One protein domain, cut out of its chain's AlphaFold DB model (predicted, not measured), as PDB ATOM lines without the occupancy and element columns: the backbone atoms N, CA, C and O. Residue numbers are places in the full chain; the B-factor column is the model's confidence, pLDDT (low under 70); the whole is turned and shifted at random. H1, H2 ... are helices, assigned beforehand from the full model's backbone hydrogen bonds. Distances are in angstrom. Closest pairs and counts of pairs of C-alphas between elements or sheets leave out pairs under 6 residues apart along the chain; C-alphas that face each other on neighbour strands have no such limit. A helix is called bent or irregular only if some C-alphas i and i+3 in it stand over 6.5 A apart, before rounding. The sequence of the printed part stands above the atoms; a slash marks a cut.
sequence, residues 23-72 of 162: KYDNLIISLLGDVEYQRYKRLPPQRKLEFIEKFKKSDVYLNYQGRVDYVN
ATOM      1  N   LYS A  23     147.244 113.792 132.458       82.31
ATOM      2  CA  LYS A  23     145.802 113.881 132.744       82.31
ATOM      3  C   LYS A  23     145.450 113.402 134.158       82.31
ATOM      4  O   LYS A  23     144.465 113.876 134.723       82.31
ATOM      5  N   TYR A  24     146.204 112.452 134.710       89.75
ATOM      6  CA  TYR A  24     145.890 111.828 135.997       89.75
ATOM      7  C   TYR A  24     146.714 112.374 137.157       89.75
ATOM      8  O   TYR A  24     146.379 112.070 138.295       89.75
ATOM      9  N   ASP A  25     147.728 113.204 136.910       91.75
ATOM     10  CA  ASP A  25     148.633 113.719 137.943       91.75
ATOM     11  C   ASP A  25     147.877 114.345 139.121       91.75
ATOM     12  O   ASP A  25     148.039 113.917 140.262       91.75
ATOM     13  N   ASN A  26     146.963 115.279 138.840       90.50
ATOM     14  CA  ASN A  26     146.165 115.936 139.878       90.50
ATOM     15  C   ASN A  26     145.249 114.961 140.631       90.50
ATOM     16  O   ASN A  26     145.049 115.126 141.829       90.50
ATOM     17  N   LEU A  27     144.705 113.951 139.943       91.81
ATOM     18  CA  LEU A  27     143.855 112.934 140.567       91.81
ATOM     19  C   LEU A  27     144.669 111.985 141.443       91.81
ATOM     20  O   LEU A  27     144.209 111.584 142.501       91.81
ATOM     21  N   ILE A  28     145.879 111.627 141.024       95.25
ATOM     22  CA  ILE A  28     146.771 110.776 141.809       95.25
ATOM     23  C   ILE A  28     147.200 111.519 143.075       95.25
ATOM     24  O   ILE A  28     147.120 110.948 144.156       95.25
ATOM     25  N   ILE A  29     147.585 112.796 142.965       93.94
ATOM     26  CA  ILE A  29     147.927 113.625 144.130       93.94
ATOM     27  C   ILE A  29     146.729 113.742 145.076       93.94
ATOM     28  O   ILE A  29     146.873 113.495 146.270       93.94
ATOM     29  N   SER A  30     145.543 114.086 144.563       89.31
ATOM     30  CA  SER A  30     144.376 114.337 145.415       89.31
ATOM     31  C   SER A  30     143.794 113.074 146.052       89.31
ATOM     32  O   SER A  30     143.269 113.149 147.159       89.31
ATOM     33  N   LEU A  31     143.875 111.925 145.374       93.38
ATOM     34  CA  LEU A  31     143.260 110.677 145.829       93.38
ATOM     35  C   LEU A  31     144.231 109.735 146.548       93.38
ATOM     36  O   LEU A  31     143.803 108.982 147.419       93.38
ATOM     37  N   LEU A  32     145.516 109.745 146.182       95.38
ATOM     38  CA  LEU A  32     146.536 108.846 146.742       95.38
ATOM     39  C   LEU A  32     147.628 109.584 147.539       95.38
ATOM     40  O   LEU A  32     148.420 108.938 148.228       95.38
ATOM     41  N   GLY A  33     147.669 110.916 147.477       94.50
ATOM     42  CA  GLY A  33     148.604 111.757 148.222       94.50
ATOM     43  C   GLY A  33     149.972 111.943 147.558       94.50
ATOM     44  O   GLY A  33     150.358 111.245 146.614       94.50
ATOM     45  N   ASP A  34     150.747 112.887 148.101       94.94
ATOM     46  CA  ASP A  34     152.040 113.302 147.542       94.94
ATOM     47  C   ASP A  34     153.054 112.162 147.454       94.94
ATOM     48  O   ASP A  34     153.770 112.038 146.462       94.94
ATOM     49  N   VAL A  35     153.123 111.304 148.475       96.62
ATOM     50  CA  VAL A  35     154.089 110.196 148.514       96.62
ATOM     51  C   VAL A  35     153.865 109.240 147.345       96.62
ATOM     52  O   VAL A  35     154.823 108.859 146.664       96.62
ATOM     53  N   GLU A  36     152.610 108.873 147.081       96.69
ATOM     54  CA  GLU A  36     152.273 107.961 145.991       96.69
ATOM     55  C   GLU A  36     152.447 108.638 144.630       96.69
ATOM     56  O   GLU A  36     152.995 108.034 143.706       96.69
ATOM     57  N   TYR A  37     152.117 109.929 144.522       96.44
ATOM     58  CA  TYR A  37     152.411 110.702 143.319       96.44
ATOM     59  C   TYR A  37     153.915 110.759 143.003       96.44
ATOM     60  O   TYR A  37     154.316 110.536 141.859       96.44
ATOM     61  N   GLN A  38     154.776 110.982 144.003       96.19
ATOM     62  CA  GLN A  38     156.229 110.980 143.791       96.19
ATOM     63  C   GLN A  38     156.747 109.603 143.362       96.19
ATOM     64  O   GLN A  38     157.663 109.523 142.537       96.19
ATOM     65  N   ARG A  39     156.161 108.512 143.875       96.50
ATOM     66  CA  ARG A  39     156.469 107.149 143.408       96.50
ATOM     67  C   ARG A  39     156.063 106.966 141.951       96.50
ATOM     68  O   ARG A  39     156.903 106.570 141.145       96.50
ATOM     69  N   TYR A  40     154.830 107.326 141.602       94.88
ATOM     70  CA  TYR A  40     154.321 107.283 140.232       94.88
ATOM     71  C   TYR A  40     155.199 108.089 139.264       94.88
ATOM     72  O   TYR A  40     155.589 107.590 138.206       94.88
ATOM     73  N   LYS A  41     155.601 109.309 139.642       94.62
ATOM     74  CA  LYS A  41     156.403 110.199 138.792       94.62
ATOM     75  C   LYS A  41     157.757 109.596 138.402       94.62
ATOM     76  O   LYS A  41     158.216 109.845 137.285       94.62
ATOM     77  N   ARG A  42     158.354 108.788 139.288       95.38
ATOM     78  CA  ARG A  42     159.651 108.106 139.103       95.38
ATOM     79  C   ARG A  42     159.569 106.824 138.266       95.38
ATOM     80  O   ARG A  42     160.613 106.275 137.919       95.38
ATOM     81  N   LEU A  43     158.371 106.334 137.945       94.56
ATOM     82  CA  LEU A  43     158.211 105.121 137.142       94.56
ATOM     83  C   LEU A  43     158.666 105.340 135.686       94.56
ATOM     84  O   LEU A  43     158.418 106.408 135.116       94.56
ATOM     85  N   PRO A  44     159.269 104.327 135.035       94.12
ATOM     86  CA  PRO A  44     159.491 104.367 133.594       94.12
ATOM     87  C   PRO A  44     158.146 104.383 132.839       94.12
ATOM     88  O   PRO A  44     157.145 103.896 133.377       94.12
ATOM     89  N   PRO A  45     158.094 104.879 131.585       90.25
ATOM     90  CA  PRO A  45     156.840 105.096 130.855       90.25
ATOM     91  C   PRO A  45     155.883 103.894 130.839       90.25
ATOM     92  O   PRO A  45     154.702 104.048 131.133       90.25
ATOM     93  N   GLN A  46     156.396 102.684 130.599       89.50
ATOM     94  CA  GLN A  46     155.579 101.466 130.575       89.50
ATOM     95  C   GLN A  46     154.887 101.190 131.921       89.50
ATOM     96  O   GLN A  46     153.702 100.871 131.971       89.50
ATOM     97  N   ARG A  47     155.609 101.383 133.031       93.81
ATOM     98  CA  ARG A  47     155.075 101.175 134.385       93.81
ATOM     99  C   ARG A  47     154.078 102.263 134.785       93.81
ATOM    100  O   ARG A  47     153.175 101.980 135.564       93.81
ATOM    101  N   LYS A  48     154.196 103.485 134.245       93.88
ATOM    102  CA  LYS A  48     153.180 104.537 134.438       93.88
ATOM    103  C   LYS A  48     151.841 104.152 133.811       93.88
ATOM    104  O   LYS A  48     150.807 104.359 134.435       93.88
ATOM    105  N   LEU A  49     151.857 103.561 132.615       91.88
ATOM    106  CA  LEU A  49     150.638 103.082 131.956       91.88
ATOM    107  C   LEU A  49     149.974 101.956 132.760       91.88
ATOM    108  O   LEU A  49     148.777 102.018 133.026       91.88
ATOM    109  N   GLU A  50     150.758 100.974 133.215       94.56
ATOM    110  CA  GLU A  50     150.268  99.904 134.098       94.56
ATOM    111  C   GLU A  50     149.676 100.461 135.402       94.56
ATOM    112  O   GLU A  50     148.608 100.024 135.839       94.56
ATOM    113  N   PHE A  51     150.342 101.452 136.005       95.81
ATOM    114  CA  PHE A  51     149.849 102.135 137.198       95.81
ATOM    115  C   PHE A  51     148.494 102.796 136.941       95.81
ATOM    116  O   PHE A  51     147.574 102.586 137.722       95.81
ATOM    117  N   ILE A  52     148.343 103.549 135.845       95.19
ATOM    118  CA  ILE A  52     147.086 104.232 135.502       95.19
ATOM    119  C   ILE A  52     145.952 103.228 135.286       95.19
ATOM    120  O   ILE A  52     144.847 103.442 135.784       95.19
ATOM    121  N   GLU A  53     146.203 102.118 134.593       95.62
ATOM    122  CA  GLU A  53     145.173 101.097 134.371       95.62
ATOM    123  C   GLU A  53     144.750 100.400 135.667       95.62
ATOM    124  O   GLU A  53     143.565 100.114 135.856       95.62
ATOM    125  N   LYS A  54     145.686 100.179 136.597       96.75
ATOM    126  CA  LYS A  54     145.358  99.686 137.938       96.75
ATOM    127  C   LYS A  54     144.610 100.742 138.759       96.75
ATOM    128  O   LYS A  54     143.614 100.418 139.396       96.75
ATOM    129  N   PHE A  55     145.059 101.994 138.719       96.19
ATOM    130  CA  PHE A  55     144.451 103.117 139.428       96.19
ATOM    131  C   PHE A  55     142.996 103.324 139.007       96.19
ATOM    132  O   PHE A  55     142.127 103.391 139.869       96.19
ATOM    133  N   LYS A  56     142.702 103.296 137.703       95.75
ATOM    134  CA  LYS A  56     141.338 103.414 137.160       95.75
ATOM    135  C   LYS A  56     140.381 102.303 137.606       95.75
ATOM    136  O   LYS A  56     139.172 102.467 137.501       95.75
ATOM    137  N   LYS A  57     140.911 101.167 138.063       97.12
ATOM    138  CA  LYS A  57     140.141 100.028 138.590       97.12
ATOM    139  C   LYS A  57     140.125  99.978 140.119       97.12
ATOM    140  O   LYS A  57     139.527  99.070 140.679       97.12
ATOM    141  N   SER A  58     140.820 100.900 140.786       97.31
ATOM    142  CA  SER A  58     140.871 100.954 142.246       97.31
ATOM    143  C   SER A  58     139.587 101.537 142.826       97.31
ATOM    144  O   SER A  58     138.993 102.440 142.233       97.31
ATOM    145  N   ASP A  59     139.217 101.089 144.026       97.06
ATOM    146  CA  ASP A  59     138.039 101.595 144.738       97.06
ATOM    147  C   ASP A  59     138.099 103.112 144.933       97.06
ATOM    148  O   ASP A  59     137.093 103.799 144.804       97.06
ATOM    149  N   VAL A  60     139.291 103.667 145.177       95.62
ATOM    150  CA  VAL A  60     139.477 105.113 145.368       95.62
ATOM    151  C   VAL A  60     139.073 105.898 144.116       95.62
ATOM    152  O   VAL A  60     138.352 106.892 144.209       95.62
ATOM    153  N   TYR A  61     139.494 105.441 142.935       95.94
ATOM    154  CA  TYR A  61     139.135 106.090 141.675       95.94
ATOM    155  C   TYR A  61     137.659 105.881 141.324       95.94
ATOM    156  O   TYR A  61     136.990 106.830 140.915       95.94
ATOM    157  N   LEU A  62     137.137 104.666 141.510       97.00
ATOM    158  CA  LEU A  62     135.732 104.360 141.236       97.00
ATOM    159  C   LEU A  62     134.794 105.154 142.157       97.00
ATOM    160  O   LEU A  62     133.803 105.703 141.686       97.00
ATOM    161  N   ASN A  63     135.151 105.318 143.432       95.62
ATOM    162  CA  ASN A  63     134.426 106.175 144.370       95.62
ATOM    163  C   ASN A  63     134.465 107.647 143.942       95.62
ATOM    164  O   ASN A  63     133.440 108.326 143.990       95.62
ATOM    165  N   TYR A  64     135.621 108.148 143.494       95.88
ATOM    166  CA  TYR A  64     135.722 109.500 142.941       95.88
ATOM    167  C   TYR A  64     134.812 109.682 141.718       95.88
ATOM    168  O   TYR A  64     134.059 110.654 141.663       95.88
ATOM    169  N   GLN A  65     134.830 108.743 140.767       96.38
ATOM    170  CA  GLN A  65     133.952 108.798 139.594       96.38
ATOM    171  C   GLN A  65     132.476 108.756 139.988       96.38
ATOM    172  O   GLN A  65     131.715 109.610 139.542       96.38
ATOM    173  N   GLY A  66     132.093 107.853 140.894       97.50
ATOM    174  CA  GLY A  66     130.726 107.775 141.404       97.50
ATOM    175  C   GLY A  66     130.266 109.081 142.055       97.50
ATOM    176  O   GLY A  66     129.139 109.517 141.833       97.50
ATOM    177  N   ARG A  67     131.147 109.775 142.790       97.44
ATOM    178  CA  ARG A  67     130.851 111.115 143.325       97.44
ATOM    179  C   ARG A  67     130.687 112.151 142.216       97.44
ATOM    180  O   ARG A  67     129.770 112.959 142.302       97.44
ATOM    181  N   VAL A  68     131.535 112.142 141.185       97.25
ATOM    182  CA  VAL A  68     131.414 113.059 140.034       97.25
ATOM    183  C   VAL A  68     130.080 112.863 139.308       97.25
ATOM    184  O   VAL A  68     129.414 113.846 138.977       97.25
ATOM    185  N   ASP A  69     129.676 111.615 139.091       97.94
ATOM    186  CA  ASP A  69     128.410 111.285 138.440       97.94
ATOM    187  C   ASP A  69     127.228 111.729 139.304       97.94
ATOM    188  O   ASP A  69     126.374 112.486 138.834       97.94
ATOM    189  N   TYR A  70     127.256 111.391 140.599       98.25
ATOM    190  CA  TYR A  70     126.240 111.806 141.564       98.25
ATOM    191  C   TYR A  70     126.039 113.323 141.564       98.25
ATOM    192  O   TYR A  70     124.912 113.803 141.436       98.25
ATOM    193  N   VAL A  71     127.119 114.108 141.662       98.25
ATOM    194  CA  VAL A  71     126.981 115.569 141.720       98.25
ATOM    195  C   VAL A  71     126.478 116.140 140.401       98.25
ATOM    196  O   VAL A  71     125.730 117.111 140.419       98.25
ATOM    197  N   ASN A  72     126.848 115.560 139.258       97.88
ATOM    198  CA  ASN A  72     126.358 116.011 137.956       97.88
ATOM    199  C   ASN A  72     124.874 115.735 137.745       97.88
ATOM    200  O   ASN A  72     124.228 116.488 137.017       97.88
TER     201      ASN A  72
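What this domain is: This is residues 23 to 72 of the 162 residues of the protein "GWxTD domain-containing protein" of Candidatus Stahlbacteria bacterium (UniProt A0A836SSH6). A helix folded back on itself, with its arms H1a and H1b side by side, makes a small loose body with H2, which runs slantwise past one side of this pair. H3 follows with a turn after H2 and leads away from the body, so that its residues 66 to 72 stick out at one end. The printed part has 50 residues with three named helices, in the order H1, H2, H3, and no named strand; the class is all helix. It is only just compact, close to loose, with a radius of gyration of the C-alphas of 11.4 A, and its outline is elongated, spanning 35 by 19 by 17 A.

Where its parts are: H1, residues 23 to 41, was assigned as one helix by its hydrogen bonds, but it is bent: C-alphas 31 and 34 are 9.3 A apart. Its arm H1a, residues 23 to 31, begins with C-alpha 23 at (145.802, 113.881, 132.744) and measures 13.7 A from first to last C-alpha. H1a is itself irregular, with C-alphas 23 and 26 standing 7.4 A apart. The arm H1b, residues 34 to 41, measures 10.3 A. H2, residues 45 to 55, begins with C-alpha 45 at (156.840, 105.096, 130.855) and is 15.2 A long. H3, residues 59 to 72, is 19.8 A long and ends with C-alpha 72 at (126.358, 116.011, 137.956).

How they stand to each other: H1a and H1b touch and run opposite ways at a shallow tilt of 26 degrees; their closest C-alphas, those of Ile 29 and Tyr 37, are 5.4 A apart. H1b and H2 only just touch, with 3 pairs of C-alphas within 8 A, the closest being those of Tyr 40 and Lys 48 at 6.5 A. They run opposite ways at a steep tilt of 46 degrees. H1a and H2 are close but not clearly touching, with the closest C-alphas, those of Tyr 24 and Ile 52, 7.7 A apart. H3 is close to H1a but not clearly touching, about perpendicular at 79 degrees; the closest C-alphas, those of Leu 31 and Val 60, are 6.7 A apart. H2 and H3 are also close but not clearly touching, with the C-alphas of Phe 55 and Tyr 61 closest at 6.5 A, at a steep tilt of 65 degrees. H1b and H3 are apart. Each O i to N i+4 pair is within hydrogen-bond range in H1b, H2 and H3, and 4 of 5 are in H1a.

The domain as a whole: The two C-alphas farthest apart, those of Pro 44 and Asn 72, are 35.4 A from each other. The printed part has no cut, and the links from H1 to H2 and from H2 to H3 are both tight, with 3 residues each. The mean pLDDT of the printed part is 94.8, and no printed residue is under 70.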